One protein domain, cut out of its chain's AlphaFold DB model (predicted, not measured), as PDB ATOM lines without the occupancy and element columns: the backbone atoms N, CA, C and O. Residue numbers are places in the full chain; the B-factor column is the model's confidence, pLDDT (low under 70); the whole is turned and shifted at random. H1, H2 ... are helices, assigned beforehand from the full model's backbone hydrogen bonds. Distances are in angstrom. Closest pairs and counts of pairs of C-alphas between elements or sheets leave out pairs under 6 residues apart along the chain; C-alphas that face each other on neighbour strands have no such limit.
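This is residues 2 to 21 and 40 to 62 of the 257 residues of an uncharacterized protein of Faecalicoccus acidiformans (UniProt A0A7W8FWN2). Two long, straight helices, H1 and H2, lie side by side and run opposite ways, nearly parallel in line but only loosely together, as a flat pair shifted lengthwise against each other. The last part of H2, residues 56 to 62, sticks out free at one end. The printed part has 43 residues with two named helices, H1 then H2, and no named strand; its class is all helix. It is loose, with a radius of gyration of the C-alphas of 11.9 A, and spans 40 by 21 by 6 A.

H1 is residues 2 to 21, 28.6 A from first to last C-alpha, beginning at C-alpha 2 at (-60.173, -25.423, -34.850). H2 is residues 40 to 62, 32.7 A long from first to last C-alpha, from C-alpha 40 at (-35.536, -29.976, -43.279) to C-alpha 62 at (-58.635, -7.997, -36.002).

H1 and H2 are close but not clearly touching, with 2 pairs of C-alphas within 8 A; the closest C-alphas are those of Phe 11 and Leu 48, 7.5 A apart. They stand at a shallow tilt of 7 degrees, opposite ways. In H1 and H2 every O i to N i+4 pair is within hydrogen-bond range.

The C-alphas farthest apart, of Asn 21 and Lys 62, are 40.0 A apart. Residues 22 to 39 are not printed, and C-alphas 21 and 40 are 12.3 A apart across this cut. Mean pLDDT of the printed part is 77.5; residues 2 to 7, 15 and 17 to 21 are under 70.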
ATOM      1  N   ILE A   2     -60.163 -24.485 -33.703       49.25
ATOM      2  CA  ILE A   2     -60.173 -25.423 -34.850       49.25
ATOM      3  C   ILE A   2     -59.001 -25.183 -35.826       49.25
ATOM      4  O   ILE A   2     -58.307 -26.133 -36.156       49.25
ATOM      5  N   SER A   3     -58.684 -23.930 -36.188       60.53
ATOM      6  CA  SER A   3     -57.526 -23.644 -37.061       60.53
ATOM      7  C   SER A   3     -56.176 -24.051 -36.470       60.53
ATOM      8  O   SER A   3     -55.318 -24.503 -37.209       60.53
ATOM      9  N   ILE A   4     -55.980 -23.927 -35.154       65.50
ATOM     10  CA  ILE A   4     -54.699 -24.270 -34.512       65.50
ATOM     11  C   ILE A   4     -54.531 -25.790 -34.468       65.50
ATOM     12  O   ILE A   4     -53.453 -26.294 -34.756       65.50
ATOM     13  N   CYS A   5     -55.608 -26.528 -34.178       65.56
ATOM     14  CA  CYS A   5     -55.578 -27.988 -34.193       65.56
ATOM     15  C   CYS A   5     -55.344 -28.535 -35.605       65.56
ATOM     16  O   CYS A   5     -54.583 -29.479 -35.747       65.56
ATOM     17  N   VAL A   6     -55.935 -27.930 -36.644       69.50
ATOM     18  CA  VAL A   6     -55.690 -28.328 -38.044       69.50
ATOM     19  C   VAL A   6     -54.243 -28.046 -38.454       69.50
ATOM     20  O   VAL A   6     -53.609 -28.916 -39.037       69.50
ATOM     21  N   VAL A   7     -53.692 -26.880 -38.096       69.00
ATOM     22  CA  VAL A   7     -52.282 -26.544 -38.372       69.00
ATOM     23  C   VAL A   7     -51.328 -27.507 -37.658       69.00
ATOM     24  O   VAL A   7     -50.391 -28.003 -38.275       69.00
ATOM     25  N   LEU A   8     -51.594 -27.835 -36.388       72.94
ATOM     26  CA  LEU A   8     -50.813 -28.825 -35.638       72.94
ATOM     27  C   LEU A   8     -50.918 -30.228 -36.244       72.94
ATOM     28  O   LEU A   8     -49.917 -30.927 -36.324       72.94
ATOM     29  N   LEU A   9     -52.107 -30.638 -36.690       72.75
ATOM     30  CA  LEU A   9     -52.336 -31.959 -37.277       72.75
ATOM     31  C   LEU A   9     -51.611 -32.093 -38.623       72.75
ATOM     32  O   LEU A   9     -50.927 -33.086 -38.844       72.75
ATOM     33  N   VAL A  10     -51.666 -31.060 -39.471       73.00
ATOM     34  CA  VAL A  10     -50.892 -31.001 -40.724       73.00
ATOM     35  C   VAL A  10     -49.391 -31.057 -40.439       73.00
ATOM     36  O   VAL A  10     -48.676 -31.800 -41.105       73.00
ATOM     37  N   PHE A  11     -48.911 -30.340 -39.421       72.56
ATOM     38  CA  PHE A  11     -47.502 -30.384 -39.034       72.56
ATOM     39  C   PHE A  11     -47.069 -31.771 -38.543       72.56
ATOM     40  O   PHE A  11     -46.045 -32.284 -38.984       72.56
ATOM     41  N   ILE A  12     -47.877 -32.418 -37.698       76.06
ATOM     42  CA  ILE A  12     -47.633 -33.793 -37.238       76.06
ATOM     43  C   ILE A  12     -47.589 -34.758 -38.428       76.06
ATOM     44  O   ILE A  12     -46.710 -35.614 -38.473       76.06
ATOM     45  N   CYS A  13     -48.477 -34.605 -39.416       71.62
ATOM     46  CA  CYS A  13     -48.455 -35.413 -40.636       71.62
ATOM     47  C   CYS A  13     -47.182 -35.194 -41.468       71.62
ATOM     48  O   CYS A  13     -46.627 -36.167 -41.973       71.62
ATOM     49  N   ILE A  14     -46.696 -33.952 -41.587       71.62
ATOM     50  CA  ILE A  14     -45.441 -33.638 -42.294       71.62
ATOM     51  C   ILE A  14     -44.250 -34.268 -41.565       71.62
ATOM     52  O   ILE A  14     -43.444 -34.950 -42.194       71.62
ATOM     53  N   CYS A  15     -44.169 -34.124 -40.238       69.12
ATOM     54  CA  CYS A  15     -43.124 -34.765 -39.439       69.12
ATOM     55  C   CYS A  15     -43.185 -36.295 -39.548       69.12
ATOM     56  O   CYS A  15     -42.154 -36.935 -39.725       69.12
ATOM     57  N   PHE A  16     -44.381 -36.888 -39.494       71.44
ATOM     58  CA  PHE A  16     -44.568 -38.333 -39.637       71.44
ATOM     59  C   PHE A  16     -44.142 -38.837 -41.023       71.44
ATOM     60  O   PHE A  16     -43.498 -39.878 -41.127       71.44
ATOM     61  N   PHE A  17     -44.447 -38.085 -42.084       67.62
ATOM     62  CA  PHE A  17     -44.017 -38.402 -43.446       67.62
ATOM     63  C   PHE A  17     -42.491 -38.319 -43.596       67.62
ATOM     64  O   PHE A  17     -41.883 -39.211 -44.182       67.62
ATOM     65  N   GLN A  18     -41.855 -37.302 -43.004       68.12
ATOM     66  CA  GLN A  18     -40.394 -37.181 -43.003       68.12
ATOM     67  C   GLN A  18     -39.708 -38.296 -42.200       68.12
ATOM     68  O   GLN A  18     -38.701 -38.833 -42.655       68.12
ATOM     69  N   ILE A  19     -40.280 -38.712 -41.064       68.31
ATOM     70  CA  ILE A  19     -39.793 -39.856 -40.273       68.31
ATOM     71  C   ILE A  19     -40.005 -41.187 -41.018       68.31
ATOM     72  O   ILE A  19     -39.142 -42.056 -40.982       68.31
ATOM     73  N   SER A  20     -41.115 -41.346 -41.741       64.50
ATOM     74  CA  SER A  20     -41.388 -42.564 -42.522       64.50
ATOM     75  C   SER A  20     -40.436 -42.714 -43.716       64.50
ATOM     76  O   SER A  20     -40.001 -43.820 -44.027       64.50
ATOM     77  N   ASN A  21     -40.058 -41.605 -44.363       62.97
ATOM     78  CA  ASN A  21     -39.031 -41.609 -45.415       62.97
ATOM     79  C   ASN A  21     -37.630 -41.932 -44.866       62.97
ATOM     80  O   ASN A  21     -36.798 -42.488 -45.580       62.97
ATOM     81  N   ASP A  40     -34.103 -29.901 -42.960       79.00
ATOM     82  CA  ASP A  40     -35.536 -29.976 -43.279       79.00
ATOM     83  C   ASP A  40     -36.436 -29.859 -42.037       79.00
ATOM     84  O   ASP A  40     -37.452 -29.151 -42.060       79.00
ATOM     85  N   LEU A  41     -36.046 -30.485 -40.923       77.69
ATOM     86  CA  LEU A  41     -36.740 -30.355 -39.638       77.69
ATOM     87  C   LEU A  41     -36.655 -28.923 -39.099       77.69
ATOM     88  O   LEU A  41     -37.652 -28.387 -38.610       77.69
ATOM     89  N   SER A  42     -35.489 -28.281 -39.215       74.62
ATOM     90  CA  SER A  42     -35.294 -26.899 -38.767       74.62
ATOM     91  C   SER A  42     -36.121 -25.902 -39.591       74.62
ATOM     92  O   SER A  42     -36.782 -25.031 -39.020       74.62
ATOM     93  N   VAL A  43     -36.175 -26.079 -40.917       82.94
ATOM     94  CA  VAL A  43     -36.990 -25.268 -41.835       82.94
ATOM     95  C   VAL A  43     -38.475 -25.477 -41.553       82.94
ATOM     96  O   VAL A  43     -39.236 -24.508 -41.503       82.94
ATOM     97  N   SER A  44     -38.897 -26.718 -41.303       78.38
ATOM     98  CA  SER A  44     -40.283 -27.042 -40.948       78.38
ATOM     99  C   SER A  44     -40.691 -26.392 -39.625       78.38
ATOM    100  O   SER A  44     -41.752 -25.770 -39.542       78.38
ATOM    101  N   LEU A  45     -39.833 -26.463 -38.601       78.69
ATOM    102  CA  LEU A  45     -40.068 -25.814 -37.311       78.69
ATOM    103  C   LEU A  45     -40.163 -24.289 -37.456       78.69
ATOM    104  O   LEU A  45     -41.087 -23.676 -36.918       78.69
ATOM    105  N   LEU A  46     -39.251 -23.678 -38.216       81.56
ATOM    106  CA  LEU A  46     -39.271 -22.241 -38.484       81.56
ATOM    107  C   LEU A  46     -40.540 -21.831 -39.240       81.56
ATOM    108  O   LEU A  46     -41.156 -20.818 -38.912       81.56
ATOM    109  N   THR A  47     -40.972 -22.648 -40.202       84.94
ATOM    110  CA  THR A  47     -42.215 -22.436 -40.954       84.94
ATOM    111  C   THR A  47     -43.430 -22.488 -40.026       84.94
ATOM    112  O   THR A  47     -44.288 -21.607 -40.092       84.94
ATOM    113  N   LEU A  48     -43.493 -23.457 -39.105       80.50
ATOM    114  CA  LEU A  48     -44.567 -23.539 -38.110       80.50
ATOM    115  C   LEU A  48     -44.586 -22.314 -37.193       80.50
ATOM    116  O   LEU A  48     -45.651 -21.740 -36.964       80.50
ATOM    117  N   LEU A  49     -43.422 -21.882 -36.703       83.00
ATOM    118  CA  LEU A  49     -43.319 -20.660 -35.907       83.00
ATOM    119  C   LEU A  49     -43.807 -19.444 -36.704       83.00
ATOM    120  O   LEU A  49     -44.603 -18.664 -36.185       83.00
ATOM    121  N   GLY A  50     -43.417 -19.325 -37.977       88.25
ATOM    122  CA  GLY A  50     -43.889 -18.273 -38.880       88.25
ATOM    123  C   GLY A  50     -45.412 -18.258 -39.036       88.25
ATOM    124  O   GLY A  50     -46.034 -17.203 -38.908       88.25
ATOM    125  N   ILE A  51     -46.038 -19.425 -39.221       87.38
ATOM    126  CA  ILE A  51     -47.502 -19.551 -39.297       87.38
ATOM    127  C   ILE A  51     -48.156 -19.136 -37.974       87.38
ATOM    128  O   ILE A  51     -49.148 -18.407 -37.986       87.38
ATOM    129  N   LEU A  52     -47.612 -19.556 -36.827       85.25
ATOM    130  CA  LEU A  52     -48.139 -19.162 -35.517       85.25
ATOM    131  C   LEU A  52     -48.060 -17.645 -35.302       85.25
ATOM    132  O   LEU A  52     -49.032 -17.045 -34.835       85.25
ATOM    133  N   PHE A  53     -46.945 -17.017 -35.682       92.62
ATOM    134  CA  PHE A  53     -46.798 -15.561 -35.644       92.62
ATOM    135  C   PHE A  53     -47.792 -14.864 -36.576       92.62
ATOM    136  O   PHE A  53     -48.458 -13.927 -36.137       92.62
ATOM    137  N   ALA A  54     -47.967 -15.350 -37.806       92.19
ATOM    138  CA  ALA A  54     -48.937 -14.798 -38.749       92.19
ATOM    139  C   ALA A  54     -50.378 -14.902 -38.217       92.19
ATOM    140  O   ALA A  54     -51.135 -13.933 -38.270       92.19
ATOM    141  N   VAL A  55     -50.759 -16.045 -37.633       90.69
ATOM    142  CA  VAL A  55     -52.081 -16.226 -37.007       90.69
ATOM    143  C   VAL A  55     -52.276 -15.254 -35.844       90.69
ATOM    144  O   VAL A  55     -53.337 -14.634 -35.740       90.69
ATOM    145  N   LYS A  56     -51.263 -15.092 -34.986       91.50
ATOM    146  CA  LYS A  56     -51.310 -14.130 -33.879       91.50
ATOM    147  C   LYS A  56     -51.456 -12.696 -34.393       91.50
ATOM    148  O   LYS A  56     -52.337 -11.981 -33.928       91.50
ATOM    149  N   GLN A  57     -50.676 -12.308 -35.400       93.31
ATOM    150  CA  GLN A  57     -50.749 -10.985 -36.017       93.31
ATOM    151  C   GLN A  57     -52.128 -10.709 -36.630       93.31
ATOM    152  O   GLN A  57     -52.656  -9.611 -36.469       93.31
ATOM    153  N   LEU A  58     -52.754 -11.699 -37.274       91.25
ATOM    154  CA  LEU A  58     -54.121 -11.570 -37.794       91.25
ATOM    155  C   LEU A  58     -55.154 -11.383 -36.675       91.25
ATOM    156  O   LEU A  58     -56.108 -10.623 -36.839       91.25
ATOM    157  N   TRP A  59     -54.986 -12.055 -35.536       88.56
ATOM    158  CA  TRP A  59     -55.864 -11.864 -34.378       88.56
ATOM    159  C   TRP A  59     -55.702 -10.488 -33.743       88.56
ATOM    160  O   TRP A  59     -56.708  -9.845 -33.439       88.56
ATOM    161  N   ASP A  60     -54.466 -10.030 -33.573       89.06
ATOM    162  CA  ASP A  60     -54.181  -8.713 -33.007       89.06
ATOM    163  C   ASP A  60     -54.656  -7.602 -33.959       89.06
ATOM    164  O   ASP A  60     -55.325  -6.666 -33.527       89.06
ATOM    165  N   SER A  61     -54.442  -7.764 -35.270       90.25
ATOM    166  CA  SER A  61     -54.972  -6.864 -36.302       90.25
ATOM    167  C   SER A  61     -56.501  -6.817 -36.295       90.25
ATOM    168  O   SER A  61     -57.081  -5.736 -36.368       90.25
ATOM    169  N   LYS A  62     -57.175  -7.966 -36.133       87.44
ATOM    170  CA  LYS A  62     -58.635  -7.997 -36.002       87.44
ATOM    171  C   LYS A  62     -59.107  -7.178 -34.796       87.44
ATOM    172  O   LYS A  62     -60.038  -6.392 -34.944       87.44
TER     173      LYS A  62